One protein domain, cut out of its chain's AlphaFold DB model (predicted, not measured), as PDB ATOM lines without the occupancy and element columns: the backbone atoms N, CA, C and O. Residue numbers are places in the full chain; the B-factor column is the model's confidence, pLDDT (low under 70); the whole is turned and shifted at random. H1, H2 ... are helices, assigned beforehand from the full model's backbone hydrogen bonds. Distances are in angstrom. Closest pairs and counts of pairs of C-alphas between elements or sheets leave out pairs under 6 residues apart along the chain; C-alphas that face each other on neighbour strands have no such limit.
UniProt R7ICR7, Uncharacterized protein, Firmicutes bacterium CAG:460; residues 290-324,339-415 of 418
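AT A GLANCE: This is residues 290 to 324 and 339 to 415 of the 418 residues of an uncharacterized protein of Firmicutes bacterium CAG:460 (UniProt R7ICR7). Long helix H6 runs through the middle; the hairpin of H1 and H2 crosses one side, and H4 and H5 line the other. The printed part, 112 residues with six named helices, H1 to H6, is all helix. It is only just loose, close to compact, with a radius of gyration of the C-alphas of 16.2 A and spans of 43 by 36 by 28 A.

IN THESE COORDINATES: Find C-alpha 290 at (12.734, -34.795, 42.919): H1 runs to 301, H2 from 308 to 322, H3 345 to 352, H4 355 to 366, H5 370 to 384. H6, residues 390 to 413, 34.7 A long, ends at (-11.756, -16.708, 46.215).

HOW THE PARTS SIT: H6 touches H1 with residues 391 to 398 alone, the closest C-alphas being 395 and 295, 5.7 A, and H3 with 406 to 411 alone. Every O i to N i+4 pair is within hydrogen-bond range in H1 to H5, and 19 of 20 in H6.

THE WHOLE: Residues 325 to 338 are cut out; C-alphas 324 and 339 are 13.6 A apart. pLDDT is under 70 at 339 to 343 and 415.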
ATOM      1  N   GLY A 290      14.052 -35.398  43.139       89.56
ATOM      2  CA  GLY A 290      12.734 -34.795  42.919       89.56
ATOM      3  C   GLY A 290      11.679 -35.847  42.599       89.56
ATOM      4  O   GLY A 290      10.704 -35.983  43.337       89.56
ATOM      5  N   VAL A 291      11.924 -36.634  41.548       93.94
ATOM      6  CA  VAL A 291      10.999 -37.678  41.084       93.94
ATOM      7  C   VAL A 291      10.723 -38.728  42.166       93.94
ATOM      8  O   VAL A 291       9.549 -38.906  42.489       93.94
ATOM      9  N   PRO A 292      11.727 -39.359  42.818       95.56
ATOM     10  CA  PRO A 292      11.458 -40.366  43.848       95.56
ATOM     11  C   PRO A 292      10.619 -39.840  45.020       95.56
ATOM     12  O   PRO A 292       9.683 -40.508  45.458       95.56
ATOM     13  N   ILE A 293      10.910 -38.626  45.507       95.62
ATOM     14  CA  ILE A 293      10.201 -38.030  46.649       95.62
ATOM     15  C   ILE A 293       8.742 -37.723  46.298       95.62
ATOM     16  O   ILE A 293       7.843 -37.984  47.103       95.62
ATOM     17  N   ILE A 294       8.494 -37.138  45.124       96.25
ATOM     18  CA  ILE A 294       7.137 -36.783  44.694       96.25
ATOM     19  C   ILE A 294       6.342 -38.052  44.381       96.25
ATOM     20  O   ILE A 294       5.207 -38.179  44.839       96.25
ATOM     21  N   TYR A 295       6.958 -39.019  43.698       96.94
ATOM     22  CA  TYR A 295       6.360 -40.314  43.391       96.94
ATOM     23  C   TYR A 295       5.901 -41.048  44.658       96.94
ATOM     24  O   TYR A 295       4.748 -41.461  44.752       96.94
ATOM     25  N   GLU A 296       6.763 -41.154  45.676       97.00
ATOM     26  CA  GLU A 296       6.422 -41.816  46.942       97.00
ATOM     27  C   GLU A 296       5.205 -41.166  47.623       97.00
ATOM     28  O   GLU A 296       4.330 -41.850  48.158       97.00
ATOM     29  N   ARG A 297       5.128 -39.832  47.595       96.62
ATOM     30  CA  ARG A 297       4.012 -39.084  48.189       96.62
ATOM     31  C   ARG A 297       2.729 -39.236  47.388       96.62
ATOM     32  O   ARG A 297       1.681 -39.414  48.000       96.62
ATOM     33  N   ALA A 298       2.816 -39.225  46.060       96.56
ATOM     34  CA  ALA A 298       1.682 -39.478  45.178       96.56
ATOM     35  C   ALA A 298       1.077 -40.864  45.450       96.56
ATOM     36  O   ALA A 298      -0.118 -40.969  45.713       96.56
ATOM     37  N   ILE A 299       1.913 -41.907  45.515       97.38
ATOM     38  CA  ILE A 299       1.473 -43.273  45.835       97.38
ATOM     39  C   ILE A 299       0.791 -43.340  47.205       97.38
ATOM     40  O   ILE A 299      -0.249 -43.978  47.342       97.38
ATOM     41  N   LYS A 300       1.332 -42.663  48.224       96.44
ATOM     42  CA  LYS A 300       0.695 -42.624  49.551       96.44
ATOM     43  C   LYS A 300      -0.670 -41.939  49.527       96.44
ATOM     44  O   LYS A 300      -1.571 -42.392  50.222       96.44
ATOM     45  N   LEU A 301      -0.833 -40.861  48.759       95.62
ATOM     46  CA  LEU A 301      -2.108 -40.141  48.650       95.62
ATOM     47  C   LEU A 301      -3.194 -40.953  47.929       95.62
ATOM     48  O   LEU A 301      -4.377 -40.722  48.184       95.62
ATOM     49  N   MET A 302      -2.795 -41.914  47.091       94.62
ATOM     50  CA  MET A 302      -3.693 -42.864  46.423       94.62
ATOM     51  C   MET A 302      -4.210 -43.978  47.345       94.62
ATOM     52  O   MET A 302      -5.126 -44.698  46.958       94.62
ATOM     53  N   ASP A 303      -3.657 -44.144  48.551       94.81
ATOM     54  CA  ASP A 303      -4.165 -45.127  49.510       94.81
ATOM     55  C   ASP A 303      -5.522 -44.673  50.078       94.81
ATOM     56  O   ASP A 303      -5.622 -43.710  50.846       94.81
ATOM     57  N   GLU A 304      -6.583 -45.393  49.714       92.62
ATOM     58  CA  GLU A 304      -7.950 -45.156  50.196       92.62
ATOM     59  C   GLU A 304      -8.078 -45.322  51.718       92.62
ATOM     60  O   GLU A 304      -8.965 -44.737  52.337       92.62
ATOM     61  N   LYS A 305      -7.177 -46.085  52.354       95.44
ATOM     62  CA  LYS A 305      -7.163 -46.298  53.810       95.44
ATOM     63  C   LYS A 305      -6.400 -45.207  54.563       95.44
ATOM     64  O   LYS A 305      -6.298 -45.263  55.794       95.44
ATOM     65  N   LEU A 306      -5.837 -44.224  53.859       94.50
ATOM     66  CA  LEU A 306      -5.099 -43.130  54.473       94.50
ATOM     67  C   LEU A 306      -6.048 -42.210  55.252       94.50
ATOM     68  O   LEU A 306      -6.968 -41.623  54.687       94.50
ATOM     69  N   SER A 307      -5.790 -42.041  56.552       96.25
ATOM     70  CA  SER A 307      -6.589 -41.150  57.398       96.25
ATOM     71  C   SER A 307      -6.420 -39.678  57.013       96.25
ATOM     72  O   SER A 307      -5.322 -39.247  56.658       96.25
ATOM     73  N   GLU A 308      -7.471 -38.877  57.196       96.19
ATOM     74  CA  GLU A 308      -7.465 -37.449  56.844       96.19
ATOM     75  C   GLU A 308      -6.299 -36.643  57.450       96.19
ATOM     76  O   GLU A 308      -5.605 -35.956  56.699       96.19
ATOM     77  N   PRO A 309      -5.939 -36.781  58.745       96.94
ATOM     78  CA  PRO A 309      -4.778 -36.067  59.285       96.94
ATOM     79  C   PRO A 309      -3.457 -36.427  58.590       96.94
ATOM     80  O   PRO A 309      -2.564 -35.590  58.454       96.94
ATOM     81  N   LYS A 310      -3.309 -37.682  58.140       96.25
ATOM     82  CA  LYS A 310      -2.129 -38.111  57.381       96.25
ATOM     83  C   LYS A 310      -2.181 -37.586  55.951       96.25
ATOM     84  O   LYS A 310      -1.142 -37.166  55.452       96.25
ATOM     85  N   ARG A 311      -3.359 -37.583  55.321       95.56
ATOM     86  CA  ARG A 311      -3.584 -37.015  53.986       95.56
ATOM     87  C   ARG A 311      -3.154 -35.555  53.945       95.56
ATOM     88  O   ARG A 311      -2.282 -35.224  53.150       95.56
ATOM     89  N   VAL A 312      -3.645 -34.733  54.875       94.94
ATOM     90  CA  VAL A 312      -3.263 -33.316  55.008       94.94
ATOM     91  C   VAL A 312      -1.746 -33.162  55.122       94.94
ATOM     92  O   VAL A 312      -1.136 -32.457  54.322       94.94
ATOM     93  N   ARG A 313      -1.109 -33.897  56.042       96.44
ATOM     94  CA  ARG A 313       0.348 -33.833  56.230       96.44
ATOM     95  C   ARG A 313       1.128 -34.214  54.966       96.44
ATOM     96  O   ARG A 313       2.144 -33.597  54.662       96.44
ATOM     97  N   ILE A 314       0.702 -35.249  54.244       96.12
ATOM     98  CA  ILE A 314       1.385 -35.681  53.016       96.12
ATOM     99  C   ILE A 314       1.180 -34.658  51.896       96.12
ATOM    100  O   ILE A 314       2.136 -34.384  51.171       96.12
ATOM    101  N   THR A 315      -0.002 -34.050  51.792       94.12
ATOM    102  CA  THR A 315      -0.276 -32.945  50.863       94.12
ATOM    103  C   THR A 315       0.608 -31.731  51.157       94.12
ATOM    104  O   THR A 315       1.215 -31.187  50.239       94.12
ATOM    105  N   GLU A 316       0.776 -31.343  52.424       93.12
ATOM    106  CA  GLU A 316       1.692 -30.259  52.816       93.12
ATOM    107  C   GLU A 316       3.144 -30.582  52.449       93.12
ATOM    108  O   GLU A 316       3.863 -29.739  51.909       93.12
ATOM    109  N   MET A 317       3.585 -31.818  52.703       94.44
ATOM    110  CA  MET A 317       4.914 -32.262  52.292       94.44
ATOM    111  C   MET A 317       5.054 -32.190  50.769       94.44
ATOM    112  O   MET A 317       6.032 -31.631  50.277       94.44
ATOM    113  N   LEU A 318       4.089 -32.724  50.010       93.88
ATOM    114  CA  LEU A 318       4.055 -32.658  48.547       93.88
ATOM    115  C   LEU A 318       4.212 -31.212  48.059       93.88
ATOM    116  O   LEU A 318       5.147 -30.945  47.302       93.88
ATOM    117  N   ALA A 319       3.403 -30.289  48.580       90.44
ATOM    118  CA  ALA A 319       3.487 -28.862  48.282       90.44
ATOM    119  C   ALA A 319       4.886 -28.290  48.562       90.44
ATOM    120  O   ALA A 319       5.427 -27.550  47.743       90.44
ATOM    121  N   GLN A 320       5.523 -28.665  49.678       88.88
ATOM    122  CA  GLN A 320       6.894 -28.238  49.983       88.88
ATOM    123  C   GLN A 320       7.919 -28.764  48.972       88.88
ATOM    124  O   GLN A 320       8.882 -28.061  48.677       88.88
ATOM    125  N   SER A 321       7.746 -29.976  48.435       90.69
ATOM    126  CA  SER A 321       8.664 -30.493  47.411       90.69
ATOM    127  C   SER A 321       8.472 -29.837  46.061       90.69
ATOM    128  O   SER A 321       9.480 -29.505  45.437       90.69
ATOM    129  N   ILE A 322       7.226 -29.613  45.645       88.94
ATOM    130  CA  ILE A 322       6.910 -28.900  44.402       88.94
ATOM    131  C   ILE A 322       7.493 -27.481  44.470       88.94
ATOM    132  O   ILE A 322       8.277 -27.080  43.615       88.94
ATOM    133  N   ASN A 323       7.243 -26.779  45.576       83.69
ATOM    134  CA  ASN A 323       7.640 -25.385  45.780       83.69
ATOM    135  C   ASN A 323       9.030 -25.211  46.426       83.69
ATOM    136  O   ASN A 323       9.316 -24.180  47.036       83.69
ATOM    137  N   SER A 324       9.903 -26.220  46.359       76.94
ATOM    138  CA  SER A 324      11.213 -26.170  47.039       76.94
ATOM    139  C   SER A 324      12.249 -25.284  46.335       76.94
ATOM    140  O   SER A 324      13.241 -24.908  46.958       76.94
ATOM    141  N   ARG A 339      11.688 -12.793  52.318       45.03
ATOM    142  CA  ARG A 339      11.940 -14.043  53.061       45.03
ATOM    143  C   ARG A 339      10.732 -14.478  53.901       45.03
ATOM    144  O   ARG A 339      10.632 -15.655  54.251       45.03
ATOM    145  N   GLU A 340       9.812 -13.561  54.204       47.44
ATOM    146  CA  GLU A 340       8.520 -13.881  54.809       47.44
ATOM    147  C   GLU A 340       7.586 -14.448  53.732       47.44
ATOM    148  O   GLU A 340       6.923 -13.717  53.001       47.44
ATOM    149  N   LYS A 341       7.575 -15.778  53.612       53.34
ATOM    150  CA  LYS A 341       6.764 -16.586  52.685       53.34
ATOM    151  C   LYS A 341       5.244 -16.466  52.932       53.34
ATOM    152  O   LYS A 341       4.594 -17.474  53.194       53.34
ATOM    153  N   LYS A 342       4.659 -15.267  52.914       50.72
ATOM    154  CA  LYS A 342       3.206 -15.113  53.121       50.72
ATOM    155  C   LYS A 342       2.387 -15.511  51.892       50.72
ATOM    156  O   LYS A 342       1.247 -15.927  52.050       50.72
ATOM    157  N   GLU A 343       2.972 -15.443  50.697       67.06
ATOM    158  CA  GLU A 343       2.259 -15.673  49.440       67.06
ATOM    159  C   GLU A 343       3.123 -16.445  48.429       67.06
ATOM    160  O   GLU A 343       4.304 -16.135  48.250       67.06
ATOM    161  N   ASN A 344       2.545 -17.472  47.795       74.75
ATOM    162  CA  ASN A 344       3.206 -18.260  46.750       74.75
ATOM    163  C   ASN A 344       3.135 -17.544  45.380       74.75
ATOM    164  O   ASN A 344       2.367 -16.601  45.203       74.75
ATOM    165  N   LEU A 345       3.951 -17.971  44.407       80.31
ATOM    166  CA  LEU A 345       4.039 -17.310  43.094       80.31
ATOM    167  C   LEU A 345       2.698 -17.288  42.344       80.31
ATOM    168  O   LEU A 345       2.381 -16.299  41.691       80.31
ATOM    169  N   ILE A 346       1.907 -18.359  42.468       86.56
ATOM    170  CA  ILE A 346       0.587 -18.488  41.838       86.56
ATOM    171  C   ILE A 346      -0.356 -17.401  42.359       86.56
ATOM    172  O   ILE A 346      -0.953 -16.668  41.574       86.56
ATOM    173  N   ALA A 347      -0.459 -17.272  43.683       85.19
ATOM    174  CA  ALA A 347      -1.285 -16.262  44.330       85.19
ATOM    175  C   ALA A 347      -0.844 -14.851  43.940       85.19
ATOM    176  O   ALA A 347      -1.689 -14.051  43.543       85.19
ATOM    177  N   LYS A 348       0.468 -14.588  43.911       84.75
ATOM    178  CA  LYS A 348       1.001 -13.295  43.464       84.75
ATOM    179  C   LYS A 348       0.610 -12.970  42.034       84.75
ATOM    180  O   LYS A 348       0.120 -11.872  41.784       84.75
ATOM    181  N   PHE A 349       0.803 -13.915  41.115       88.62
ATOM    182  CA  PHE A 349       0.430 -13.742  39.717       88.62
ATOM    183  C   PHE A 349      -1.056 -13.416  39.587       88.62
ATOM    184  O   PHE A 349      -1.411 -12.414  38.975       88.62
ATOM    185  N   ILE A 350      -1.921 -14.198  40.238       89.69
ATOM    186  CA  ILE A 350      -3.372 -13.988  40.207       89.69
ATOM    187  C   ILE A 350      -3.759 -12.642  40.833       89.69
ATOM    188  O   ILE A 350      -4.672 -11.968  40.352       89.69
ATOM    189  N   ASN A 351      -3.082 -12.226  41.902       87.44
ATOM    190  CA  ASN A 351      -3.387 -10.986  42.603       87.44
ATOM    191  C   ASN A 351      -3.003  -9.733  41.813       87.44
ATOM    192  O   ASN A 351      -3.751  -8.761  41.886       87.44
ATOM    193  N   HIS A 352      -1.933  -9.792  41.016       86.50
ATOM    194  CA  HIS A 352      -1.456  -8.677  40.186       86.50
ATOM    195  C   HIS A 352      -1.974  -8.707  38.739       86.50
ATOM    196  O   HIS A 352      -1.816  -7.729  38.015       86.50
ATOM    197  N   SER A 353      -2.585  -9.811  38.302       89.62
ATOM    198  CA  SER A 353      -3.119  -9.941  36.942       89.62
ATOM    199  C   SER A 353      -4.407  -9.145  36.743       89.62
ATOM    200  O   SER A 353      -5.270  -9.104  37.625       89.62
ATOM    201  N   SER A 354      -4.554  -8.566  35.548       90.56
ATOM    202  CA  SER A 354      -5.799  -7.942  35.097       90.56
ATOM    203  C   SER A 354      -6.897  -8.980  34.862       90.56
ATOM    204  O   SER A 354      -6.634 -10.178  34.722       90.56
ATOM    205  N   ASP A 355      -8.140  -8.512  34.759       91.12
ATOM    206  CA  ASP A 355      -9.278  -9.396  34.537       91.12
ATOM    207  C   ASP A 355      -9.177 -10.206  33.238       91.12
ATOM    208  O   ASP A 355      -9.567 -11.374  33.220       91.12
ATOM    209  N   GLU A 356      -8.622  -9.601  32.190       92.38
ATOM    210  CA  GLU A 356      -8.358 -10.219  30.891       92.38
ATOM    211  C   GLU A 356      -7.347 -11.369  30.997       92.38
ATOM    212  O   GLU A 356      -7.604 -12.476  30.524       92.38
ATOM    213  N   ILE A 357      -6.228 -11.150  31.698       92.19
ATOM    214  CA  ILE A 357      -5.210 -12.189  31.912       92.19
ATOM    215  C   ILE A 357      -5.763 -13.336  32.758       92.19
ATOM    216  O   ILE A 357      -5.446 -14.500  32.506       92.19
ATOM    217  N   LEU A 358      -6.626 -13.036  33.731       93.75
ATOM    218  CA  LEU A 358      -7.291 -14.065  34.527       93.75
ATOM    219  C   LEU A 358      -8.299 -14.883  33.703       93.75
ATOM    220  O   LEU A 358      -8.354 -16.096  33.888       93.75
ATOM    221  N   ILE A 359      -9.049 -14.261  32.779       93.12
ATOM    222  CA  ILE A 359      -9.927 -14.987  31.835       93.12
ATOM    223  C   ILE A 359      -9.082 -15.918  30.961       93.12
ATOM    224  O   ILE A 359      -9.376 -17.103  30.839       93.12
ATOM    225  N   LYS A 360      -7.973 -15.414  30.416       92.62
ATOM    226  CA  LYS A 360      -7.048 -16.218  29.614       92.62
ATOM    227  C   LYS A 360      -6.465 -17.400  30.399       92.62
ATOM    228  O   LYS A 360      -6.375 -18.508  29.870       92.62
ATOM    229  N   LEU A 361      -6.066 -17.186  31.655       94.12
ATOM    230  CA  LEU A 361      -5.591 -18.260  32.531       94.12
ATOM    231  C   LEU A 361      -6.679 -19.322  32.730       94.12
ATOM    232  O   LEU A 361      -6.385 -20.513  32.644       94.12
ATOM    233  N   GLU A 362      -7.919 -18.899  32.962       93.50
ATOM    234  CA  GLU A 362      -9.075 -19.780  33.121       93.50
ATOM    235  C   GLU A 362      -9.340 -20.623  31.860       93.50
ATOM    236  O   GLU A 362      -9.457 -21.849  31.929       93.50
ATOM    237  N   GLU A 363      -9.327 -20.002  30.681       93.06
ATOM    238  CA  GLU A 363      -9.451 -20.700  29.397       93.06
ATOM    239  C   GLU A 363      -8.338 -21.730  29.173       93.06
ATOM    240  O   GLU A 363      -8.580 -22.798  28.604       93.06
ATOM    241  N   ILE A 364      -7.115 -21.422  29.610       93.69
ATOM    242  CA  ILE A 364      -5.972 -22.332  29.534       93.69
ATOM    243  C   ILE A 364      -6.177 -23.533  30.460       93.69
ATOM    244  O   ILE A 364      -6.090 -24.672  30.003       93.69
ATOM    245  N   ILE A 365      -6.466 -23.314  31.747       94.69
ATOM    246  CA  ILE A 365      -6.587 -24.418  32.715       94.69
ATOM    247  C   ILE A 365      -7.782 -25.327  32.418       94.69
ATOM    248  O   ILE A 365      -7.740 -26.514  32.743       94.69
ATOM    249  N   ASN A 366      -8.827 -24.804  31.771       93.25
ATOM    250  CA  ASN A 366      -9.991 -25.582  31.353       93.25
ATOM    251  C   ASN A 366      -9.690 -26.529  30.181       93.25
ATOM    252  O   ASN A 366     -10.400 -27.514  30.000       93.25
ATOM    253  N   LYS A 367      -8.615 -26.284  29.420       93.12
ATOM    254  CA  LYS A 367      -8.132 -27.189  28.359       93.12
ATOM    255  C   LYS A 367      -7.234 -28.311  28.889       93.12
ATOM    256  O   LYS A 367      -6.918 -29.234  28.142       93.12
ATOM    257  N   ILE A 368      -6.794 -28.232  30.146       95.38
ATOM    258  CA  ILE A 368      -5.870 -29.197  30.755       95.38
ATOM    259  C   ILE A 368      -6.683 -30.200  31.578       95.38
ATOM    260  O   ILE A 368      -6.765 -30.115  32.807       95.38
ATOM    261  N   ASP A 369      -7.314 -31.142  30.880       94.19
ATOM    262  CA  ASP A 369      -8.000 -32.288  31.475       94.19
ATOM    263  C   ASP A 369      -7.140 -33.567  31.414       94.19
ATOM    264  O   ASP A 369      -6.022 -33.583  30.889       94.19
ATOM    265  N   GLU A 370      -7.649 -34.662  31.984       94.44
ATOM    266  CA  GLU A 370      -6.933 -35.941  32.006       94.44
ATOM    267  C   GLU A 370      -6.653 -36.482  30.593       94.44
ATOM    268  O   GLU A 370      -5.576 -37.026  30.351       94.44
ATOM    269  N   ASN A 371      -7.570 -36.267  29.643       96.50
ATOM    270  CA  ASN A 371      -7.401 -36.705  28.258       96.50
ATOM    271  C   ASN A 371      -6.289 -35.921  27.553       96.50
ATOM    272  O   ASN A 371      -5.474 -36.513  26.851       96.50
ATOM    273  N   ALA A 372      -6.226 -34.601  27.742       96.62
ATOM    274  CA  ALA A 372      -5.179 -33.753  27.182       96.62
ATOM    275  C   ALA A 372      -3.794 -34.171  27.695       96.62
ATOM    276  O   ALA A 372      -2.848 -34.275  26.911       96.62
ATOM    277  N   ILE A 373      -3.688 -34.471  28.994       96.94
ATOM    278  CA  ILE A 373      -2.448 -34.959  29.607       96.94
ATOM    279  C   ILE A 373      -2.081 -36.354  29.076       96.94
ATOM    280  O   ILE A 373      -0.913 -36.612  28.796       96.94
ATOM    281  N   GLU A 374      -3.046 -37.255  28.905       97.50
ATOM    282  CA  GLU A 374      -2.767 -38.594  28.375       97.50
ATOM    283  C   GLU A 374      -2.341 -38.549  26.901       97.50
ATOM    284  O   GLU A 374      -1.347 -39.169  26.521       97.50
ATOM    285  N   ASN A 375      -3.016 -37.736  26.086       97.75
ATOM    286  CA  ASN A 375      -2.657 -37.502  24.687       97.75
ATOM    287  C   ASN A 375      -1.234 -36.939  24.553       97.75
ATOM    288  O   ASN A 375      -0.498 -37.317  23.643       97.75
ATOM    289  N   MET A 376      -0.823 -36.059  25.474       97.88
ATOM    290  CA  MET A 376       0.544 -35.538  25.541       97.88
ATOM    291  C   MET A 376       1.568 -36.677  25.678       97.88
ATOM    292  O   MET A 376       2.548 -36.708  24.934       97.88
ATOM    293  N   PHE A 377       1.338 -37.638  26.581       98.56
ATOM    294  CA  PHE A 377       2.222 -38.799  26.728       98.56
ATOM    295  C   PHE A 377       2.166 -39.715  25.507       98.56
ATOM    296  O   PHE A 377       3.216 -40.059  24.972       98.56
ATOM    297  N   GLN A 378       0.977 -40.025  24.989       98.44
ATOM    298  CA  GLN A 378       0.818 -40.869  23.801       98.44
ATOM    299  C   GLN A 378       1.555 -40.306  22.579       98.44
ATOM    300  O   GLN A 378       2.183 -41.059  21.835       98.44
ATOM    301  N   ASN A 379       1.555 -38.983  22.387       98.19
ATOM    302  CA  ASN A 379       2.325 -38.337  21.322       98.19
ATOM    303  C   ASN A 379       3.836 -38.564  21.485       98.19
ATOM    304  O   ASN A 379       4.532 -38.839  20.502       98.19
ATOM    305  N   ILE A 380       4.348 -38.469  22.717       98.31
ATOM    306  CA  ILE A 380       5.758 -38.739  23.034       98.31
ATOM    307  C   ILE A 380       6.086 -40.202  22.752       98.31
ATOM    308  O   ILE A 380       7.093 -40.491  22.106       98.31
ATOM    309  N   GLU A 381       5.241 -41.126  23.197       98.44
ATOM    310  CA  GLU A 381       5.455 -42.563  23.030       98.44
ATOM    311  C   GLU A 381       5.394 -42.981  21.565       98.44
ATOM    312  O   GLU A 381       6.256 -43.728  21.099       98.44
ATOM    313  N   PHE A 382       4.439 -42.435  20.812       97.62
ATOM    314  CA  PHE A 382       4.320 -42.647  19.375       97.62
ATOM    315  C   PHE A 382       5.564 -42.147  18.635       97.62
ATOM    316  O   PHE A 382       6.152 -42.876  17.833       97.62
ATOM    317  N   LYS A 383       6.009 -40.921  18.937       96.19
ATOM    318  CA  LYS A 383       7.196 -40.319  18.316       96.19
ATOM    319  C   LYS A 383       8.468 -41.091  18.652       96.19
ATOM    320  O   LYS A 383       9.300 -41.334  17.782       96.19
ATOM    321  N   THR A 384       8.635 -41.447  19.920       97.00
ATOM    322  CA  THR A 384       9.867 -42.064  20.418       97.00
ATOM    323  C   THR A 384       9.860 -43.580  20.306       97.00
ATOM    324  O   THR A 384      10.902 -44.184  20.522       97.00
ATOM    325  N   LYS A 385       8.736 -44.218  19.958       97.31
ATOM    326  CA  LYS A 385       8.562 -45.682  19.967       97.31
ATOM    327  C   LYS A 385       8.971 -46.300  21.310       97.31
ATOM    328  O   LYS A 385       9.608 -47.356  21.354       97.31
ATOM    329  N   LYS A 386       8.680 -45.593  22.403       96.75
ATOM    330  CA  LYS A 386       9.088 -45.948  23.762       96.75
ATOM    331  C   LYS A 386       8.108 -45.373  24.767       96.75
ATOM    332  O   LYS A 386       7.833 -44.182  24.725       96.75
ATOM    333  N   GLU A 387       7.662 -46.209  25.693       98.06
ATOM    334  CA  GLU A 387       6.814 -45.780  26.803       98.06
ATOM    335  C   GLU A 387       7.508 -44.707  27.654       98.06
ATOM    336  O   GLU A 387       8.725 -44.756  27.904       98.06
ATOM    337  N   VAL A 388       6.729 -43.725  28.104       98.31
ATOM    338  CA  VAL A 388       7.189 -42.754  29.095       98.31
ATOM    339  C   VAL A 388       7.250 -43.472  30.448       98.31
ATOM    340  O   VAL A 388       6.300 -44.164  30.815       98.31
ATOM    341  N   PRO A 389       8.343 -43.340  31.227       97.81
ATOM    342  CA  PRO A 389       8.465 -44.023  32.506       97.81
ATOM    343  C   PRO A 389       7.286 -43.709  33.431       97.81
ATOM    344  O   PRO A 389       6.881 -42.554  33.573       97.81
ATOM    345  N   ARG A 390       6.753 -44.738  34.095       97.25
ATOM    346  CA  ARG A 390       5.568 -44.623  34.960       97.25
ATOM    347  C   ARG A 390       5.754 -43.589  36.071       97.25
ATOM    348  O   ARG A 390       4.816 -42.905  36.468       97.25
ATOM    349  N   GLU A 391       6.961 -43.488  36.604       96.81
ATOM    350  CA  GLU A 391       7.312 -42.507  37.617       96.81
ATOM    351  C   GLU A 391       7.253 -41.070  37.088       96.81
ATOM    352  O   GLU A 391       6.796 -40.184  37.807       96.81
ATOM    353  N   VAL A 392       7.620 -40.852  35.821       98.00
ATOM    354  CA  VAL A 392       7.513 -39.548  35.155       98.00
ATOM    355  C   VAL A 392       6.046 -39.189  34.952       98.00
ATOM    356  O   VAL A 392       5.634 -38.103  35.357       98.00
ATOM    357  N   THR A 393       5.241 -40.099  34.393       98.19
ATOM    358  CA  THR A 393       3.815 -39.825  34.144       98.19
ATOM    359  C   THR A 393       3.067 -39.525  35.443       98.19
ATOM    360  O   THR A 393       2.317 -38.549  35.507       98.19
ATOM    361  N   LEU A 394       3.327 -40.289  36.514       97.81
ATOM    362  CA  LEU A 394       2.708 -40.051  37.817       97.81
ATOM    363  C   LEU A 394       3.124 -38.706  38.427       97.81
ATOM    364  O   LEU A 394       2.270 -37.976  38.932       97.81
ATOM    365  N   VAL A 395       4.416 -38.364  38.392       97.88
ATOM    366  CA  VAL A 395       4.915 -37.094  38.942       97.88
ATOM    367  C   VAL A 395       4.323 -35.903  38.193       97.88
ATOM    368  O   VAL A 395       3.817 -34.985  38.834       97.88
ATOM    369  N   VAL A 396       4.305 -35.939  36.860       98.12
ATOM    370  CA  VAL A 396       3.741 -34.864  36.029       98.12
ATOM    371  C   VAL A 396       2.252 -34.672  36.317       98.12
ATOM    372  O   VAL A 396       1.838 -33.555  36.626       98.12
ATOM    373  N   LYS A 397       1.458 -35.756  36.310       97.81
ATOM    374  CA  LYS A 397       0.025 -35.706  36.658       97.81
ATOM    375  C   LYS A 397      -0.195 -35.130  38.058       97.81
ATOM    376  O   LYS A 397      -1.055 -34.276  38.246       97.81
ATOM    377  N   THR A 398       0.615 -35.551  39.031       97.38
ATOM    378  CA  THR A 398       0.511 -35.091  40.424       97.38
ATOM    379  C   THR A 398       0.776 -33.591  40.554       97.38
ATOM    380  O   THR A 398       0.019 -32.892  41.225       97.38
ATOM    381  N   ILE A 399       1.840 -33.088  39.923       96.25
ATOM    382  CA  ILE A 399       2.212 -31.670  40.002       96.25
ATOM    383  C   ILE A 399       1.192 -30.799  39.266       96.25
ATOM    384  O   ILE A 399       0.752 -29.797  39.826       96.25
ATOM    385  N   LEU A 400       0.775 -31.196  38.058       96.75
ATOM    386  CA  LEU A 400      -0.264 -30.480  37.314       96.75
ATOM    387  C   LEU A 400      -1.557 -30.404  38.119       96.75
ATOM    388  O   LEU A 400      -2.095 -29.317  38.295       96.75
ATOM    389  N   GLN A 401      -2.026 -31.528  38.668       95.69
ATOM    390  CA  GLN A 401      -3.251 -31.547  39.464       95.69
ATOM    391  C   GLN A 401      -3.148 -30.638  40.693       95.69
ATOM    392  O   GLN A 401      -4.096 -29.913  40.997       95.69
ATOM    393  N   TYR A 402      -2.008 -30.658  41.391       94.62
ATOM    394  CA  TYR A 402      -1.757 -29.765  42.519       94.62
ATOM    395  C   TYR A 402      -1.842 -28.290  42.093       94.62
ATOM    396  O   TYR A 402      -2.627 -27.539  42.666       94.62
ATOM    397  N   ASN A 403      -1.114 -27.891  41.046       94.50
ATOM    398  CA  ASN A 403      -1.088 -26.502  40.581       94.50
ATOM    399  C   ASN A 403      -2.445 -26.035  40.040       94.50
ATOM    400  O   ASN A 403      -2.870 -24.923  40.338       94.50
ATOM    401  N   LEU A 404      -3.159 -26.883  39.293       95.69
ATOM    402  CA  LEU A 404      -4.505 -26.584  38.798       95.69
ATOM    403  C   LEU A 404      -5.491 -26.368  39.952       95.69
ATOM    404  O   LEU A 404      -6.298 -25.444  39.897       95.69
ATOM    405  N   ASN A 405      -5.419 -27.186  41.006       93.75
ATOM    406  CA  ASN A 405      -6.267 -27.027  42.188       93.75
ATOM    407  C   ASN A 405      -5.954 -25.733  42.947       93.75
ATOM    408  O   ASN A 405      -6.880 -25.038  43.362       93.75
ATOM    409  N   GLU A 406      -4.672 -25.389  43.098       92.12
ATOM    410  CA  GLU A 406      -4.260 -24.127  43.721       92.12
ATOM    411  C   GLU A 406      -4.766 -22.919  42.924       92.12
ATOM    412  O   GLU A 406      -5.346 -22.001  43.503       92.12
ATOM    413  N   ILE A 407      -4.604 -22.933  41.594       93.94
ATOM    414  CA  ILE A 407      -5.084 -21.860  40.711       93.94
ATOM    415  C   ILE A 407      -6.603 -21.712  40.825       93.94
ATOM    416  O   ILE A 407      -7.080 -20.613  41.102       93.94
ATOM    417  N   ARG A 408      -7.364 -22.806  40.672       94.38
ATOM    418  CA  ARG A 408      -8.834 -22.784  40.769       94.38
ATOM    419  C   ARG A 408      -9.298 -22.238  42.116       94.38
ATOM    420  O   ARG A 408     -10.075 -21.294  42.155       94.38
ATOM    421  N   GLY A 409      -8.729 -22.735  43.216       92.38
ATOM    422  CA  GLY A 409      -9.086 -22.268  44.556       92.38
ATOM    423  C   GLY A 409      -8.754 -20.792  44.816       92.38
ATOM    424  O   GLY A 409      -9.379 -20.166  45.675       92.38
ATOM    425  N   LEU A 410      -7.780 -20.217  44.108       91.12
ATOM    426  CA  LEU A 410      -7.457 -18.788  44.175       91.12
ATOM    427  C   LEU A 410      -8.381 -17.939  43.290       91.12
ATOM    428  O   LEU A 410      -8.780 -16.856  43.720       91.12
ATOM    429  N   LEU A 411      -8.753 -18.429  42.104       90.75
ATOM    430  CA  LEU A 411      -9.739 -17.781  41.234       90.75
ATOM    431  C   LEU A 411     -11.125 -17.734  41.902       90.75
ATOM    432  O   LEU A 411     -11.719 -16.656  41.984       90.75
ATOM    433  N   ASP A 412     -11.566 -18.841  42.509       88.00
ATOM    434  CA  ASP A 412     -12.840 -18.928  43.239       88.00
ATOM    435  C   ASP A 412     -12.925 -17.878  44.360       88.00
ATOM    436  O   ASP A 412     -13.926 -17.173  44.511       88.00
ATOM    437  N   LYS A 413     -11.839 -17.707  45.131       85.38
ATOM    438  CA  LYS A 413     -11.756 -16.708  46.215       85.38
ATOM    439  C   LYS A 413     -11.878 -15.265  45.724       85.38
ATOM    440  O   LYS A 413     -12.284 -14.408  46.506       85.38
ATOM    441  N   LYS A 414     -11.543 -14.988  44.461       78.62
ATOM    442  CA  LYS A 414     -11.720 -13.671  43.830       78.62
ATOM    443  C   LYS A 414     -13.148 -13.434  43.313       78.62
ATOM    444  O   LYS A 414     -13.391 -12.418  42.669       78.62
ATOM    445  N   GLY A 415     -14.099 -14.327  43.604       68.00
ATOM    446  CA  GLY A 415     -15.479 -14.209  43.126       68.00
ATOM    447  C   GLY A 415     -15.647 -14.625  41.665       68.00
ATOM    448  O   GLY A 415     -16.656 -14.294  41.049       68.00
TER     449      GLY A 415